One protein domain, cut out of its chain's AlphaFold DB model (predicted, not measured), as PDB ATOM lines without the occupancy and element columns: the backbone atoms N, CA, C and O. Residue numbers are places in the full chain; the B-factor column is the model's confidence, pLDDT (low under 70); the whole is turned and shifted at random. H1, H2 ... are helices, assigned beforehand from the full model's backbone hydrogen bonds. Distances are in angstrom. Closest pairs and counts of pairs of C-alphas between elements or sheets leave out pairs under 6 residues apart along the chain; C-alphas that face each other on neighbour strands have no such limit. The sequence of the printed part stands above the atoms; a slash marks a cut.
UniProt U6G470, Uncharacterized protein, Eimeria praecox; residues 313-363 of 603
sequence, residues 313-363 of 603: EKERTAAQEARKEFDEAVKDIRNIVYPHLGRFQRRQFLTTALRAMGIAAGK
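Overview. This is residues 313 to 363 of the 603 residues of an uncharacterized protein of Eimeria praecox (UniProt U6G470). A long helix, H1, and a shorter one, H2, make an open V with unequal arms; the tight link at residues 338 to 342 turns the chain back, and a short tail without a named element follows H2. The printed part has 51 residues, with two named helices in the order H1, H2 and no named strand: all helix. It is only just extended, close to loose, with a radius of gyration of the C-alphas of 14.9 A, and flat, spanning 44 by 27 by 7 A.

Arrangement. Start at H1, residues 313 to 337, of which residues 313 to 336 stand free. After the tight link of 5 residues comes H2, residues 343 to 356. The two are apart, with no C-alpha of the one within 8 A of the other. In H1 and H2, every O i to N i+4 pair is within hydrogen-bond range.

Along the chain. Find C-alpha 313 at (18.367, 37.544, -8.170); from there H1 runs 35.9 A to C-alpha 337 at (52.928, 47.239, -8.359). H2 runs 19.9 A, ending at C-alpha 356, (39.896, 55.136, 1.940).

Size, cuts and confidence. The C-alphas farthest apart, those of Lys 314 and Lys 363, are 45.2 A apart. The printed part has no cut, and no printed residue is under 70 in pLDDT.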
ATOM      1  N   GLU A 313      17.435  38.326  -8.979       89.25
ATOM      2  CA  GLU A 313      18.367  37.544  -8.170       89.25
ATOM      3  C   GLU A 313      19.575  37.090  -8.992       89.25
ATOM      4  O   GLU A 313      20.705  37.325  -8.573       89.25
ATOM      5  N   LYS A 314      19.346  36.600 -10.219       90.38
ATOM      6  CA  LYS A 314      20.418  36.272 -11.175       90.38
ATOM      7  C   LYS A 314      21.273  37.490 -11.546       90.38
ATOM      8  O   LYS A 314      22.490  37.390 -11.646       90.38
ATOM      9  N   GLU A 315      20.658  38.664 -11.708       93.00
ATOM     10  CA  GLU A 315      21.399  39.912 -11.953       93.00
ATOM     11  C   GLU A 315      22.262  40.307 -10.741       93.00
ATOM     12  O   GLU A 315      23.395  40.762 -10.897       93.00
ATOM     13  N   ARG A 316      21.764  40.095  -9.516       93.06
ATOM     14  CA  ARG A 316      22.532  40.359  -8.292       93.06
ATOM     15  C   ARG A 316      23.711  39.409  -8.130       93.06
ATOM     16  O   ARG A 316      24.765  39.879  -7.711       93.06
ATOM     17  N   THR A 317      23.557  38.121  -8.438       95.25
ATOM     18  CA  THR A 317      24.666  37.157  -8.356       95.25
ATOM     19  C   THR A 317      25.725  37.454  -9.411       95.25
ATOM     20  O   THR A 317      26.890  37.589  -9.051       95.25
ATOM     21  N   ALA A 318      25.326  37.719 -10.660       95.62
ATOM     22  CA  ALA A 318      26.252  38.133 -11.718       95.62
ATOM     23  C   ALA A 318      26.989  39.438 -11.362       95.62
ATOM     24  O   ALA A 318      28.200  39.558 -11.538       95.62
ATOM     25  N   ALA A 319      26.290  40.414 -10.773       95.31
ATOM     26  CA  ALA A 319      26.915  41.647 -10.299       95.31
ATOM     27  C   ALA A 319      27.864  41.425  -9.106       95.31
ATOM     28  O   ALA A 319      28.793  42.210  -8.913       95.31
ATOM     29  N   GLN A 320      27.637  40.400  -8.279       96.12
ATOM     30  CA  GLN A 320      28.555  40.026  -7.200       96.12
ATOM     31  C   GLN A 320      29.791  39.302  -7.735       96.12
ATOM     32  O   GLN A 320      30.887  39.586  -7.266       96.12
ATOM     33  N   GLU A 321      29.631  38.416  -8.713       96.75
ATOM     34  CA  GLU A 321      30.737  37.724  -9.387       96.75
ATOM     35  C   GLU A 321      31.642  38.720 -10.115       96.75
ATOM     36  O   GLU A 321      32.830  38.781  -9.813       96.75
ATOM     37  N   ALA A 322      31.071  39.632 -10.907       96.00
ATOM     38  CA  ALA A 322      31.834  40.695 -11.565       96.00
ATOM     39  C   ALA A 322      32.594  41.599 -10.571       96.00
ATOM     40  O   ALA A 322      33.685  42.089 -10.857       96.00
ATOM     41  N   ARG A 323      32.041  41.826  -9.368       95.88
ATOM     42  CA  ARG A 323      32.746  42.561  -8.301       95.88
ATOM     43  C   ARG A 323      33.899  41.757  -7.707       95.88
ATOM     44  O   ARG A 323      34.929  42.351  -7.412       95.88
ATOM     45  N   LYS A 324      33.735  40.443  -7.533       97.75
ATOM     46  CA  LYS A 324      34.805  39.557  -7.049       97.75
ATOM     47  C   LYS A 324      35.960  39.513  -8.044       97.75
ATOM     48  O   LYS A 324      37.092  39.739  -7.636       97.75
ATOM     49  N   GLU A 325      35.664  39.329  -9.329       96.62
ATOM     50  CA  GLU A 325      36.664  39.341 -10.406       96.62
ATOM     51  C   GLU A 325      37.411  40.680 -10.464       96.62
ATOM     52  O   GLU A 325      38.639  40.718 -10.548       96.62
ATOM     53  N   PHE A 326      36.689  41.799 -10.336       97.19
ATOM     54  CA  PHE A 326      37.303  43.123 -10.257       97.19
ATOM     55  C   PHE A 326      38.223  43.270  -9.035       97.19
ATOM     56  O   PHE A 326      39.345  43.763  -9.157       97.19
ATOM     57  N   ASP A 327      37.774  42.840  -7.855       95.31
ATOM     58  CA  ASP A 327      38.570  42.918  -6.629       95.31
ATOM     59  C   ASP A 327      39.813  42.013  -6.689       95.31
ATOM     60  O   ASP A 327      40.865  42.383  -6.160       95.31
ATOM     61  N   GLU A 328      39.726  40.853  -7.342       97.44
ATOM     62  CA  GLU A 328      40.860  39.963  -7.613       97.44
ATOM     63  C   GLU A 328      41.863  40.597  -8.577       97.44
ATOM     64  O   GLU A 328      43.049  40.661  -8.251       97.44
ATOM     65  N   ALA A 329      41.401  41.183  -9.684       97.44
ATOM     66  CA  ALA A 329      42.262  41.919 -10.608       97.44
ATOM     67  C   ALA A 329      42.965  43.106  -9.919       97.44
ATOM     68  O   ALA A 329      44.164  43.327 -10.094       97.44
ATOM     69  N   VAL A 330      42.258  43.856  -9.063       92.56
ATOM     70  CA  VAL A 330      42.857  44.950  -8.278       92.56
ATOM     71  C   VAL A 330      43.892  44.429  -7.276       92.56
ATOM     72  O   VAL A 330      44.902  45.101  -7.042       92.56
ATOM     73  N   LYS A 331      43.670  43.260  -6.661       95.50
ATOM     74  CA  LYS A 331      44.661  42.619  -5.780       95.50
ATOM     75  C   LYS A 331      45.903  42.202  -6.558       95.50
ATOM     76  O   LYS A 331      46.999  42.468  -6.077       95.50
ATOM     77  N   ASP A 332      45.743  41.619  -7.739       97.12
ATOM     78  CA  ASP A 332      46.865  41.201  -8.579       97.12
ATOM     79  C   ASP A 332      47.715  42.401  -9.019       97.12
ATOM     80  O   ASP A 332      48.918  42.452  -8.765       97.12
ATOM     81  N   ILE A 333      47.070  43.473  -9.497       93.75
ATOM     82  CA  ILE A 333      47.750  44.743  -9.796       93.75
ATOM     83  C   ILE A 333      48.499  45.270  -8.567       93.75
ATOM     84  O   ILE A 333      49.625  45.746  -8.687       93.75
ATOM     85  N   ARG A 334      47.921  45.190  -7.359       91.25
ATOM     86  CA  ARG A 334      48.633  45.594  -6.134       91.25
ATOM     87  C   ARG A 334      49.827  44.694  -5.847       91.25
ATOM     88  O   ARG A 334      50.859  45.223  -5.456       91.25
ATOM     89  N   ASN A 335      49.714  43.384  -6.034       95.50
ATOM     90  CA  ASN A 335      50.813  42.447  -5.811       95.50
ATOM     91  C   ASN A 335      51.969  42.686  -6.785       95.50
ATOM     92  O   ASN A 335      53.121  42.567  -6.382       95.50
ATOM     93  N   ILE A 336      51.667  43.090  -8.018       95.62
ATOM     94  CA  ILE A 336      52.670  43.444  -9.026       95.62
ATOM     95  C   ILE A 336      53.272  44.823  -8.722       95.62
ATOM     96  O   ILE A 336      54.484  44.978  -8.657       95.62
ATOM     97  N   VAL A 337      52.451  45.849  -8.486       94.44
ATOM     98  CA  VAL A 337      52.928  47.239  -8.359       94.44
ATOM     99  C   VAL A 337      53.589  47.503  -7.005       94.44
ATOM    100  O   VAL A 337      54.604  48.194  -6.929       94.44
ATOM    101  N   TYR A 338      53.042  46.971  -5.910       92.31
ATOM    102  CA  TYR A 338      53.456  47.331  -4.551       92.31
ATOM    103  C   TYR A 338      54.924  46.993  -4.217       92.31
ATOM    104  O   TYR A 338      55.584  47.836  -3.599       92.31
ATOM    105  N   PRO A 339      55.491  45.843  -4.636       94.38
ATOM    106  CA  PRO A 339      56.917  45.550  -4.486       94.38
ATOM    107  C   PRO A 339      57.833  46.484  -5.286       94.38
ATOM    108  O   PRO A 339      58.987  46.668  -4.908       94.38
ATOM    109  N   HIS A 340      57.337  47.114  -6.348       95.81
ATOM    110  CA  HIS A 340      58.131  48.030  -7.171       95.81
ATOM    111  C   HIS A 340      58.007  49.494  -6.736       95.81
ATOM    112  O   HIS A 340      58.836  50.320  -7.109       95.81
ATOM    113  N   LEU A 341      57.029  49.824  -5.884       95.06
ATOM    114  CA  LEU A 341      56.935  51.156  -5.294       95.06
ATOM    115  C   LEU A 341      58.118  51.423  -4.352       95.06
ATOM    116  O   LEU A 341      58.460  50.595  -3.501       95.06
ATOM    117  N   GLY A 342      58.689  52.625  -4.429       96.19
ATOM    118  CA  GLY A 342      59.718  53.080  -3.491       96.19
ATOM    119  C   GLY A 342      59.184  53.205  -2.056       96.19
ATOM    120  O   GLY A 342      57.981  53.344  -1.824       96.19
ATOM    121  N   ARG A 343      60.069  53.218  -1.048       95.88
ATOM    122  CA  ARG A 343      59.675  53.271   0.382       95.88
ATOM    123  C   ARG A 343      58.759  54.457   0.720       95.88
ATOM    124  O   ARG A 343      57.889  54.349   1.586       95.88
ATOM    125  N   PHE A 344      58.961  55.603   0.072       92.44
ATOM    126  CA  PHE A 344      58.112  56.785   0.242       92.44
ATOM    127  C   PHE A 344      56.730  56.600  -0.401       92.44
ATOM    128  O   PHE A 344      55.712  56.798   0.264       92.44
ATOM    129  N   GLN A 345      56.692  56.124  -1.646       92.44
ATOM    130  CA  GLN A 345      55.455  55.841  -2.376       92.44
ATOM    131  C   GLN A 345      54.607  54.785  -1.657       92.44
ATOM    132  O   GLN A 345      53.410  54.985  -1.477       92.44
ATOM    133  N   ARG A 346      55.221  53.706  -1.145       93.38
ATOM    134  CA  ARG A 346      54.522  52.690  -0.336       93.38
ATOM    135  C   ARG A 346      53.853  53.302   0.890       93.38
ATOM    136  O   ARG A 346      52.696  53.006   1.169       93.38
ATOM    137  N   ARG A 347      54.545  54.201   1.603       92.19
ATOM    138  CA  ARG A 347      53.972  54.913   2.759       92.19
ATOM    139  C   ARG A 347      52.791  55.796   2.359       92.19
ATOM    140  O   ARG A 347      51.773  55.785   3.052       92.19
ATOM    141  N   GLN A 348      52.889  56.524   1.249       90.62
ATOM    142  CA  GLN A 348      51.783  57.338   0.739       90.62
ATOM    143  C   GLN A 348      50.590  56.483   0.299       90.62
ATOM    144  O   GLN A 348      49.453  56.792   0.660       90.62
ATOM    145  N   PHE A 349      50.848  55.390  -0.420       91.56
ATOM    146  CA  PHE A 349      49.836  54.437  -0.858       91.56
ATOM    147  C   PHE A 349      49.103  53.831   0.339       91.56
ATOM    148  O   PHE A 349      47.884  53.953   0.421       91.56
ATOM    149  N   LEU A 350      49.830  53.283   1.320       90.56
ATOM    150  CA  LEU A 350      49.236  52.732   2.540       90.56
ATOM    151  C   LEU A 350      48.431  53.781   3.311       90.56
ATOM    152  O   LEU A 350      47.309  53.514   3.725       90.56
ATOM    153  N   THR A 351      48.961  54.996   3.465       90.06
ATOM    154  CA  THR A 351      48.249  56.084   4.155       90.06
ATOM    155  C   THR A 351      46.949  56.448   3.436       90.06
ATOM    156  O   THR A 351      45.931  56.730   4.074       90.06
ATOM    157  N   THR A 352      46.965  56.436   2.104       89.12
ATOM    158  CA  THR A 352      45.792  56.724   1.271       89.12
ATOM    159  C   THR A 352      44.786  55.576   1.314       89.12
ATOM    160  O   THR A 352      43.593  55.831   1.463       89.12
ATOM    161  N   ALA A 353      45.253  54.327   1.280       89.38
ATOM    162  CA  ALA A 353      44.429  53.129   1.401       89.38
ATOM    163  C   ALA A 353      43.739  53.049   2.772       89.38
ATOM    164  O   ALA A 353      42.524  52.888   2.834       89.38
ATOM    165  N   LEU A 354      44.477  53.262   3.870       90.00
ATOM    166  CA  LEU A 354      43.913  53.341   5.225       90.00
ATOM    167  C   LEU A 354      42.831  54.424   5.310       90.00
ATOM    168  O   LEU A 354      41.738  54.178   5.817       90.00
ATOM    169  N   ARG A 355      43.096  55.602   4.732       86.25
ATOM    170  CA  ARG A 355      42.119  56.694   4.668       86.25
ATOM    171  C   ARG A 355      40.867  56.313   3.873       86.25
ATOM    172  O   ARG A 355      39.769  56.685   4.281       86.25
ATOM    173  N   ALA A 356      41.017  55.604   2.755       86.25
ATOM    174  CA  ALA A 356      39.896  55.136   1.940       86.25
ATOM    175  C   ALA A 356      39.038  54.094   2.678       86.25
ATOM    176  O   ALA A 356      37.818  54.120   2.552       86.25
ATOM    177  N   MET A 357      39.654  53.260   3.523       88.19
ATOM    178  CA  MET A 357      38.958  52.327   4.421       88.19
ATOM    179  C   MET A 357      38.277  53.016   5.618       88.19
ATOM    180  O   MET A 357      37.730  52.349   6.490       88.19
ATOM    181  N   GLY A 358      38.315  54.351   5.700       89.06
ATOM    182  CA  GLY A 358      37.736  55.111   6.808       89.06
ATOM    183  C   GLY A 358      38.588  55.105   8.079       89.06
ATOM    184  O   GLY A 358      38.205  55.732   9.068       89.06
ATOM    185  N   ILE A 359      39.763  54.469   8.054       89.50
ATOM    186  CA  ILE A 359      40.722  54.548   9.152       89.50
ATOM    187  C   ILE A 359      41.315  55.953   9.118       89.50
ATOM    188  O   ILE A 359      41.924  56.385   8.134       89.50
ATOM    189  N   ALA A 360      41.094  56.704  10.197       80.62
ATOM    190  CA  ALA A 360      41.647  58.038  10.326       80.62
ATOM    191  C   ALA A 360      43.170  57.955  10.167       80.62
ATOM    192  O   ALA A 360      43.835  57.207  10.884       80.62
ATOM    193  N   ALA A 361      43.719  58.730   9.226       76.75
ATOM    194  CA  ALA A 361      45.160  58.914   9.144       76.75
ATOM    195  C   ALA A 361      45.658  59.305  10.542       76.75
ATOM    196  O   ALA A 361      45.000  60.107  11.215       76.75
ATOM    197  N   GLY A 362      46.763  58.694  10.982       80.25
ATOM    198  CA  GLY A 362      47.306  58.897  12.321       80.25
ATOM    199  C   GLY A 362      47.329  60.377  12.699       80.25
ATOM    200  O   GLY A 362      47.464  61.248  11.835       80.25
ATOM    201  N   LYS A 363      47.149  60.661  13.995       84.38
ATOM    202  CA  LYS A 363      47.156  62.031  14.526       84.38
ATOM    203  C   LYS A 363      48.375  62.753  13.950       84.38
ATOM    204  O   LYS A 363      49.503  62.329  14.188       84.38
TER     205      LYS A 363